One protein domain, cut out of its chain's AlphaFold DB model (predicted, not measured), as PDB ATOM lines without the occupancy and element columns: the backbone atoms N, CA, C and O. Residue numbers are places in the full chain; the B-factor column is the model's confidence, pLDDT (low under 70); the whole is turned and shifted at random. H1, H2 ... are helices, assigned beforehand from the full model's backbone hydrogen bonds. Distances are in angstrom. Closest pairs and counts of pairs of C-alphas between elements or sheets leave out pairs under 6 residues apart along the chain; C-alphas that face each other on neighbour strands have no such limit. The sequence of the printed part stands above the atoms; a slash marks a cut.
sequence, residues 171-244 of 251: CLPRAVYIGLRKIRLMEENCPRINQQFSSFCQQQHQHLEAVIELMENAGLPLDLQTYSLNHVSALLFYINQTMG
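What this domain is: This is residues 171 to 244 of the 251 residues of an uncharacterized protein of Meloidogyne hapla (UniProt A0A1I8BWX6). A helical hairpin, H1 and H2, makes one part of this model; H3 crosses H1 near its beginning, about perpendicular to it, and H4 runs the same way as H1 at a shallow tilt, meeting H3 by a small contact. The turn of the hairpin, residues 187 to 192, sticks out. There are 74 residues printed with four named helices, H1, H2, H3, H4 in chain order, and no named strand: the class is all helix. The whole is compact, with a radius of gyration of the C-alphas of 13.0 A and spans of 38 by 28 by 17 A.

How they stand to each other: Begin with H1, residues 171 to 187, and H2, residues 193 to 202: this hairpin touches, closest at the C-alphas of Leu 185 and Ile 193, 6.0 A apart, at a shallow tilt of 21 degrees, opposite ways. H3, residues 208 to 217, touches H1 at residues 173 to 177 of H1 alone, about perpendicular at 90 degrees; the closest C-alphas, of Arg 174 and Val 211, are 5.8 A apart. H4, residues 229 to 242, only just touches H3, with 3 pairs of C-alphas within 8 A, the closest those of Asn 217 and Tyr 238 at 7.2 A. H1 and H4 are close but not clearly touching, closest at the C-alphas of Pro 173 and Leu 235, 7.7 A apart. H2 is apart from H3 and H4. In H1, H2, H3 and H4 every O i to N i+4 pair is within hydrogen-bond range.

Where its parts are: Find C-alpha 171 at (164.859, 131.827, 133.886); from there H1 runs 25.0 A to C-alpha 187. H2 spans 14.3 A and H3 14.2 A. H4 runs 20.0 A to C-alpha 242 at (149.312, 118.355, 130.622).

The domain as a whole: The printed part has no cut. The link from H3 to H4, 11 residues, is long; the other two are tight. Look for low confidence, pLDDT under 70, at 17 residues, among them 225 to 230 and 240 to 244.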
ATOM      1  N   CYS A 171     163.884 132.645 134.592       73.81
ATOM      2  CA  CYS A 171     164.859 131.827 133.886       73.81
ATOM      3  C   CYS A 171     164.489 130.340 133.767       73.81
ATOM      4  O   CYS A 171     164.458 129.777 132.670       73.81
ATOM      5  N   LEU A 172     164.164 129.705 134.893       74.44
ATOM      6  CA  LEU A 172     163.854 128.282 134.954       74.44
ATOM      7  C   LEU A 172     162.505 127.961 134.277       74.44
ATOM      8  O   LEU A 172     162.495 127.148 133.350       74.44
ATOM      9  N   PRO A 173     161.378 128.595 134.651       77.38
ATOM     10  CA  PRO A 173     160.107 128.433 133.945       77.38
ATOM     11  C   PRO A 173     160.196 128.707 132.439       77.38
ATOM     12  O   PRO A 173     159.583 128.001 131.640       77.38
ATOM     13  N   ARG A 174     161.010 129.681 132.017       78.81
ATOM     14  CA  ARG A 174     161.237 129.978 130.599       78.81
ATOM     15  C   ARG A 174     161.976 128.853 129.882       78.81
ATOM     16  O   ARG A 174     161.585 128.488 128.775       78.81
ATOM     17  N   ALA A 175     162.997 128.266 130.506       75.44
ATOM     18  CA  ALA A 175     163.690 127.105 129.952       75.44
ATOM     19  C   ALA A 175     162.743 125.908 129.778       75.44
ATOM     20  O   ALA A 175     162.744 125.255 128.731       75.44
ATOM     21  N   VAL A 176     161.880 125.679 130.767       76.81
ATOM     22  CA  VAL A 176     160.835 124.653 130.718       76.81
ATOM     23  C   VAL A 176     159.858 124.910 129.564       76.81
ATOM     24  O   VAL A 176     159.639 124.025 128.735       76.81
ATOM     25  N   TYR A 177     159.326 126.129 129.453       80.56
ATOM     26  CA  TYR A 177     158.410 126.526 128.382       80.56
ATOM     27  C   TYR A 177     159.021 126.337 126.982       80.56
ATOM     28  O   TYR A 177     158.387 125.788 126.075       80.56
ATOM     29  N   ILE A 178     160.294 126.712 126.814       78.56
ATOM     30  CA  ILE A 178     161.038 126.506 125.564       78.56
ATOM     31  C   ILE A 178     161.192 125.013 125.248       78.56
ATOM     32  O   ILE A 178     160.979 124.602 124.104       78.56
ATOM     33  N   GLY A 179     161.503 124.186 126.249       74.12
ATOM     34  CA  GLY A 179     161.577 122.732 126.099       74.12
ATOM     35  C   GLY A 179     160.265 122.122 125.596       74.12
ATOM     36  O   GLY A 179     160.276 121.342 124.642       74.12
ATOM     37  N   LEU A 180     159.128 122.538 126.161       75.94
ATOM     38  CA  LEU A 180     157.800 122.061 125.755       75.94
ATOM     39  C   LEU A 180     157.478 122.386 124.296       75.94
ATOM     40  O   LEU A 180     156.924 121.546 123.582       75.94
ATOM     41  N   ARG A 181     157.861 123.574 123.811       81.62
ATOM     42  CA  ARG A 181     157.642 123.937 122.406       81.62
ATOM     43  C   ARG A 181     158.367 122.990 121.454       81.62
ATOM     44  O   ARG A 181     157.798 122.622 120.427       81.62
ATOM     45  N   LYS A 182     159.589 122.567 121.793       76.00
ATOM     46  CA  LYS A 182     160.342 121.592 120.989       76.00
ATOM     47  C   LYS A 182     159.599 120.264 120.886       76.00
ATOM     48  O   LYS A 182     159.493 119.725 119.790       76.00
ATOM     49  N   ILE A 183     159.076 119.769 122.008       71.25
ATOM     50  CA  ILE A 183     158.336 118.502 122.068       71.25
ATOM     51  C   ILE A 183     157.088 118.575 121.181       71.25
ATOM     52  O   ILE A 183     156.908 117.709 120.331       71.25
ATOM     53  N   ARG A 184     156.295 119.650 121.283       74.50
ATOM     54  CA  ARG A 184     155.102 119.838 120.436       74.50
ATOM     55  C   ARG A 184     155.439 119.871 118.946       74.50
ATOM     56  O   ARG A 184     154.799 119.192 118.155       74.50
ATOM     57  N   LEU A 185     156.496 120.589 118.559       73.50
ATOM     58  CA  LEU A 185     156.936 120.624 117.160       73.50
ATOM     59  C   LEU A 185     157.390 119.247 116.640       73.50
ATOM     60  O   LEU A 185     157.277 118.986 115.439       73.50
ATOM     61  N   MET A 186     157.922 118.382 117.517       70.00
ATOM     62  CA  MET A 186     158.255 116.992 117.175       70.00
ATOM     63  C   MET A 186     156.992 116.150 116.977       70.00
ATOM     64  O   MET A 186     156.929 115.386 116.021       70.00
ATOM     65  N   GLU A 187     155.988 116.304 117.842       73.00
ATOM     66  CA  GLU A 187     154.702 115.597 117.738       73.00
ATOM     67  C   GLU A 187     153.905 116.010 116.494       73.00
ATOM     68  O   GLU A 187     153.279 115.173 115.849       73.00
ATOM     69  N   GLU A 188     153.995 117.281 116.099       77.94
ATOM     70  CA  GLU A 188     153.375 117.829 114.888       77.94
ATOM     71  C   GLU A 188     154.065 117.369 113.583       77.94
ATOM     72  O   GLU A 188     153.633 117.755 112.497       77.94
ATOM     73  N   ASN A 189     155.140 116.564 113.655       74.50
ATOM     74  CA  ASN A 189     155.952 116.130 112.505       74.50
ATOM     75  C   ASN A 189     156.341 117.295 111.573       74.50
ATOM     76  O   ASN A 189     156.321 117.181 110.344       74.50
ATOM     77  N   CYS A 190     156.685 118.447 112.156       73.00
ATOM     78  CA  CYS A 190     156.861 119.671 111.391       73.00
ATOM     79  C   CYS A 190     158.073 119.583 110.432       73.00
ATOM     80  O   CYS A 190     159.211 119.422 110.892       73.00
ATOM     81  N   PRO A 191     157.895 119.796 109.108       66.75
ATOM     82  CA  PRO A 191     158.956 119.635 108.106       66.75
ATOM     83  C   PRO A 191     160.104 120.658 108.219       66.75
ATOM     84  O   PRO A 191     161.081 120.582 107.476       66.75
ATOM     85  N   ARG A 192     160.024 121.619 109.153       77.69
ATOM     86  CA  ARG A 192     161.072 122.616 109.445       77.69
ATOM     87  C   ARG A 192     161.265 122.846 110.941       77.69
ATOM     88  O   ARG A 192     161.551 123.967 111.366       77.69
ATOM     89  N   ILE A 193     161.136 121.783 111.733       74.50
ATOM     90  CA  ILE A 193     161.222 121.833 113.196       74.50
ATOM     91  C   ILE A 193     162.397 122.667 113.722       74.50
ATOM     92  O   ILE A 193     162.196 123.539 114.561       74.50
ATOM     93  N   ASN A 194     163.605 122.477 113.185       72.56
ATOM     94  CA  ASN A 194     164.795 123.187 113.662       72.56
ATOM     95  C   ASN A 194     164.723 124.697 113.400       72.56
ATOM     96  O   ASN A 194     165.138 125.484 114.248       72.56
ATOM     97  N   GLN A 195     164.185 125.109 112.248       73.56
ATOM     98  CA  GLN A 195     164.050 126.523 111.897       73.56
ATOM     99  C   GLN A 195     162.973 127.189 112.758       73.56
ATOM    100  O   GLN A 195     163.225 128.238 113.339       73.56
ATOM    101  N   GLN A 196     161.809 126.549 112.899       75.81
ATOM    102  CA  GLN A 196     160.722 127.069 113.731       75.81
ATOM    103  C   GLN A 196     161.108 127.134 115.209       75.81
ATOM    104  O   GLN A 196     160.820 128.125 115.876       75.81
ATOM    105  N   PHE A 197     161.801 126.111 115.709       79.94
ATOM    106  CA  PHE A 197     162.315 126.097 117.072       79.94
ATOM    107  C   PHE A 197     163.351 127.206 117.295       79.94
ATOM    108  O   PHE A 197     163.267 127.936 118.277       79.94
ATOM    109  N   SER A 198     164.275 127.405 116.351       74.06
ATOM    110  CA  SER A 198     165.279 128.473 116.445       74.06
ATOM    111  C   SER A 198     164.639 129.866 116.453       74.06
ATOM    112  O   SER A 198     164.987 130.687 117.300       74.06
ATOM    113  N   SER A 199     163.666 130.122 115.569       80.25
ATOM    114  CA  SER A 199     162.897 131.376 115.558       80.25
ATOM    115  C   SER A 199     162.140 131.597 116.870       80.25
ATOM    116  O   SER A 199     162.135 132.702 117.404       80.25
ATOM    117  N   PHE A 200     161.550 130.540 117.427       81.62
ATOM    118  CA  PHE A 200     160.840 130.605 118.700       81.62
ATOM    119  C   PHE A 200     161.762 130.951 119.879       81.62
ATOM    120  O   PHE A 200     161.405 131.761 120.734       81.62
ATOM    121  N   CYS A 201     162.967 130.379 119.925       75.19
ATOM    122  CA  CYS A 201     163.947 130.702 120.958       75.19
ATOM    123  C   CYS A 201     164.484 132.137 120.850       75.19
ATOM    124  O   CYS A 201     164.752 132.766 121.869       75.19
ATOM    125  N   GLN A 202     164.611 132.690 119.638       76.19
ATOM    126  CA  GLN A 202     164.994 134.097 119.455       76.19
ATOM    127  C   GLN A 202     163.964 135.061 120.068       76.19
ATOM    128  O   GLN A 202     164.324 136.143 120.526       76.19
ATOM    129  N   GLN A 203     162.700 134.641 120.151       79.50
ATOM    130  CA  GLN A 203     161.596 135.401 120.739       79.50
ATOM    131  C   GLN A 203     161.441 135.186 122.255       79.50
ATOM    132  O   GLN A 203     160.456 135.627 122.830       79.50
ATOM    133  N   GLN A 204     162.409 134.560 122.935       75.12
ATOM    134  CA  GLN A 204     162.305 134.196 124.358       75.12
ATOM    135  C   GLN A 204     161.885 135.326 125.313       75.12
ATOM    136  O   GLN A 204     161.207 135.065 126.303       75.12
ATOM    137  N   HIS A 205     162.259 136.572 125.016       72.56
ATOM    138  CA  HIS A 205     161.904 137.748 125.818       72.56
ATOM    139  C   HIS A 205     160.411 138.114 125.733       72.56
ATOM    140  O   HIS A 205     159.912 138.834 126.589       72.56
ATOM    141  N   GLN A 206     159.700 137.623 124.715       80.12
ATOM    142  CA  GLN A 206     158.274 137.873 124.490       80.12
ATOM    143  C   GLN A 206     157.383 136.844 125.202       80.12
ATOM    144  O   GLN A 206     156.179 137.041 125.301       80.12
ATOM    145  N   HIS A 207     157.963 135.768 125.746       81.38
ATOM    146  CA  HIS A 207     157.212 134.649 126.329       81.38
ATOM    147  C   HIS A 207     156.799 134.874 127.790       81.38
ATOM    148  O   HIS A 207     156.408 133.922 128.457       81.38
ATOM    149  N   LEU A 208     156.912 136.098 128.321       81.81
ATOM    150  CA  LEU A 208     156.691 136.374 129.746       81.81
ATOM    151  C   LEU A 208     155.295 135.948 130.218       81.81
ATOM    152  O   LEU A 208     155.192 135.284 131.243       81.81
ATOM    153  N   GLU A 209     154.244 136.277 129.468       85.88
ATOM    154  CA  GLU A 209     152.864 135.925 129.832       85.88
ATOM    155  C   GLU A 209     152.663 134.408 129.899       85.88
ATOM    156  O   GLU A 209     152.182 133.892 130.902       85.88
ATOM    157  N   ALA A 210     153.134 133.676 128.888       83.50
ATOM    158  CA  ALA A 210     153.046 132.217 128.867       83.50
ATOM    159  C   ALA A 210     153.885 131.556 129.977       83.50
ATOM    160  O   ALA A 210     153.561 130.473 130.463       83.50
ATOM    161  N   VAL A 211     154.976 132.205 130.390       84.06
ATOM    162  CA  VAL A 211     155.801 131.757 131.514       84.06
ATOM    163  C   VAL A 211     155.105 132.003 132.854       84.06
ATOM    164  O   VAL A 211     155.171 131.140 133.728       84.06
ATOM    165  N   ILE A 212     154.420 133.137 133.016       85.56
ATOM    166  CA  ILE A 212     153.592 133.424 134.196       85.56
ATOM    167  C   ILE A 212     152.450 132.410 134.285       85.56
ATOM    168  O   ILE A 212     152.298 131.774 135.322       85.56
ATOM    169  N   GLU A 213     151.736 132.171 133.185       86.94
ATOM    170  CA  GLU A 213     150.651 131.187 133.119       86.94
ATOM    171  C   GLU A 213     151.142 129.774 133.487       86.94
ATOM    172  O   GLU A 213     150.503 129.056 134.257       86.94
ATOM    173  N   LEU A 214     152.321 129.373 132.994       86.06
ATOM    174  CA  LEU A 214     152.959 128.108 133.371       86.06
ATOM    175  C   LEU A 214     153.235 128.031 134.880       86.06
ATOM    176  O   LEU A 214     153.017 126.984 135.489       86.06
ATOM    177  N   MET A 215     153.736 129.112 135.481       85.25
ATOM    178  CA  MET A 215     154.010 129.163 136.918       85.25
ATOM    179  C   MET A 215     152.726 129.082 137.743       85.25
ATOM    180  O   MET A 215     152.674 128.290 138.681       85.25
ATOM    181  N   GLU A 216     151.698 129.848 137.383       87.50
ATOM    182  CA  GLU A 216     150.402 129.849 138.071       87.50
ATOM    183  C   GLU A 216     149.745 128.471 138.010       87.50
ATOM    184  O   GLU A 216     149.340 127.927 139.039       87.50
ATOM    185  N   ASN A 217     149.728 127.853 136.829       82.50
ATOM    186  CA  ASN A 217     149.146 126.529 136.641       82.50
ATOM    187  C   ASN A 217     149.919 125.418 137.366       82.50
ATOM    188  O   ASN A 217     149.333 124.419 137.782       82.50
ATOM    189  N   ALA A 218     151.228 125.592 137.550       80.25
ATOM    190  CA  ALA A 218     152.050 124.697 138.357       80.25
ATOM    191  C   ALA A 218     152.015 125.027 139.865       80.25
ATOM    192  O   ALA A 218     152.653 124.330 140.655       80.25
ATOM    193  N   GLY A 219     151.282 126.066 140.283       81.81
ATOM    194  CA  GLY A 219     151.145 126.472 141.684       81.81
ATOM    195  C   GLY A 219     152.382 127.163 142.268       81.81
ATOM    196  O   GLY A 219     152.612 127.087 143.477       81.81
ATOM    197  N   LEU A 220     153.205 127.804 141.435       80.38
ATOM    198  CA  LEU A 220     154.395 128.532 141.876       80.38
ATOM    199  C   LEU A 220     154.063 129.999 142.203       80.38
ATOM    200  O   LEU A 220     153.407 130.668 141.404       80.38
ATOM    201  N   PRO A 221     154.583 130.549 143.319       77.75
ATOM    202  CA  PRO A 221     154.490 131.980 143.597       77.75
ATOM    203  C   PRO A 221     155.231 132.820 142.544       77.75
ATOM    204  O   PRO A 221     156.368 132.521 142.174       77.75
ATOM    205  N   LEU A 222     154.606 133.905 142.078       80.25
ATOM    206  CA  LEU A 222     155.173 134.797 141.052       80.25
ATOM    207  C   LEU A 222     156.280 135.722 141.579       80.25
ATOM    208  O   LEU A 222     157.021 136.322 140.797       80.25
ATOM    209  N   ASP A 223     156.390 135.858 142.898       77.25
ATOM    210  CA  ASP A 223     157.393 136.656 143.601       77.25
ATOM    211  C   ASP A 223     158.650 135.856 143.988       77.25
ATOM    212  O   ASP A 223     159.554 136.405 144.626       77.25
ATOM    213  N   LEU A 224     158.750 134.593 143.553       71.00
ATOM    214  CA  LEU A 224     159.910 133.735 143.783       71.00
ATOM    215  C   LEU A 224     161.213 134.398 143.314       71.00
ATOM    216  O   LEU A 224     161.399 134.691 142.135       71.00
ATOM    217  N   GLN A 225     162.141 134.573 144.255       64.25
ATOM    218  CA  GLN A 225     163.495 135.070 143.989       64.25
ATOM    219  C   GLN A 225     164.471 133.934 143.661       64.25
ATOM    220  O   GLN A 225     165.439 134.122 142.933       64.25
ATOM    221  N   THR A 226     164.230 132.739 144.211       63.41
ATOM    222  CA  THR A 226     165.058 131.549 143.987       63.41
ATOM    223  C   THR A 226     164.191 130.299 143.877       63.41
ATOM    224  O   THR A 226     163.123 130.195 144.486       63.41
ATOM    225  N   TYR A 227     164.650 129.326 143.091       61.25
ATOM    226  CA  TYR A 227     163.943 128.065 142.895       61.25
ATOM    227  C   TYR A 227     164.475 126.979 143.826       61.25
ATOM    228  O   TYR A 227     165.679 126.750 143.921       61.25
ATOM    229  N   SER A 228     163.557 126.281 144.495       60.94
ATOM    230  CA  SER A 228     163.844 125.075 145.265       60.94
ATOM    231  C   SER A 228     163.520 123.832 144.433       60.94
ATOM    232  O   SER A 228     162.785 123.903 143.447       60.94
ATOM    233  N   LEU A 229     163.996 122.662 144.866       55.69
ATOM    234  CA  LEU A 229     163.645 121.384 144.230       55.69
ATOM    235  C   LEU A 229     162.132 121.113 144.221       55.69
ATOM    236  O   LEU A 229     161.638 120.445 143.314       55.69
ATOM    237  N   ASN A 230     161.391 121.653 145.191       57.09
ATOM    238  CA  ASN A 230     159.936 121.531 145.225       57.09
ATOM    239  C   ASN A 230     159.291 122.327 144.083       57.09
ATOM    240  O   ASN A 230     158.352 121.843 143.465       57.09
ATOM    241  N   HIS A 231     159.839 123.499 143.747       71.38
ATOM    242  CA  HIS A 231     159.363 124.320 142.629       71.38
ATOM    243  C   HIS A 231     159.640 123.639 141.280       71.38
ATOM    244  O   HIS A 231     158.775 123.620 140.409       71.38
ATOM    245  N   VAL A 232     160.808 123.001 141.131       66.06
ATOM    246  CA  VAL A 232     161.122 122.179 139.947       66.06
ATOM    247  C   VAL A 232     160.158 120.993 139.842       66.06
ATOM    248  O   VAL A 232     159.620 120.721 138.774       66.06
ATOM    249  N   SER A 233     159.904 120.309 140.960       63.41
ATOM    250  CA  SER A 233     159.006 119.149 141.005       63.41
ATOM    251  C   SER A 233     157.558 119.526 140.683       63.41
ATOM    252  O   SER A 233     156.877 118.766 140.006       63.41
ATOM    253  N   ALA A 234     157.101 120.702 141.117       68.44
ATOM    254  CA  ALA A 234     155.771 121.221 140.805       68.44
ATOM    255  C   ALA A 234     155.605 121.511 139.303       68.44
ATOM    256  O   ALA A 234     154.629 121.070 138.697       68.44
ATOM    257  N   LEU A 235     156.601 122.150 138.674       72.19
ATOM    258  CA  LEU A 235     156.629 122.351 137.220       72.19
ATOM    259  C   LEU A 235     156.619 121.015 136.466       72.19
ATOM    260  O   LEU A 235     155.835 120.834 135.539       72.19
ATOM    261  N   LEU A 236     157.450 120.059 136.886       65.88
ATOM    262  CA  LEU A 236     157.514 118.718 136.296       65.88
ATOM    263  C   LEU A 236     156.192 117.960 136.409       65.88
ATOM    264  O   LEU A 236     155.740 117.338 135.449       65.88
ATOM    265  N   PHE A 237     155.564 118.020 137.579       67.88
ATOM    266  CA  PHE A 237     154.282 117.383 137.826       67.88
ATOM    267  C   PHE A 237     153.189 117.968 136.929       67.88
ATOM    268  O   PHE A 237     152.485 117.209 136.264       67.88
ATOM    269  N   TYR A 238     153.102 119.299 136.841       74.56
ATOM    270  CA  TYR A 238     152.161 119.978 135.953       74.56
ATOM    271  C   TYR A 238     152.355 119.555 134.492       74.56
ATOM    272  O   TYR A 238     151.399 119.135 133.844       74.56
ATOM    273  N   ILE A 239     153.598 119.568 134.002       71.75
ATOM    274  CA  ILE A 239     153.949 119.145 132.639       71.75
ATOM    275  C   ILE A 239     153.508 117.710 132.357       71.75
ATOM    276  O   ILE A 239     152.907 117.442 131.317       71.75
ATOM    277  N   ASN A 240     153.793 116.788 133.276       64.75
ATOM    278  CA  ASN A 240     153.440 115.381 133.115       64.75
ATOM    279  C   ASN A 240     151.917 115.176 133.078       64.75
ATOM    280  O   ASN A 240     151.440 114.277 132.381       64.75
ATOM    281  N   GLN A 241     151.151 116.021 133.776       67.69
ATOM    282  CA  GLN A 241     149.692 116.030 133.688       67.69
ATOM    283  C   GLN A 241     149.187 116.614 132.364       67.69
ATOM    284  O   GLN A 241     148.274 116.046 131.771       67.69
ATOM    285  N   THR A 242     149.777 117.708 131.866       66.12
ATOM    286  CA  THR A 242     149.312 118.355 130.622       66.12
ATOM    287  C   THR A 242     149.691 117.575 129.366       66.12
ATOM    288  O   THR A 242     148.944 117.577 128.393       66.12
ATOM    289  N   MET A 243     150.854 116.920 129.369       61.94
ATOM    290  CA  MET A 243     151.392 116.201 128.208       61.94
ATOM    291  C   MET A 243     150.997 114.716 128.180       61.94
ATOM    292  O   MET A 243     151.350 114.019 127.232       61.94
ATOM    293  N   GLY A 244     150.280 114.234 129.205       49.59
ATOM    294  CA  GLY A 244     149.881 112.835 129.348       49.59
ATOM    295  C   GLY A 244     151.082 111.907 129.530       49.59
ATOM    296  O   GLY A 244     151.564 111.345 128.556       49.59
TER     297      GLY A 244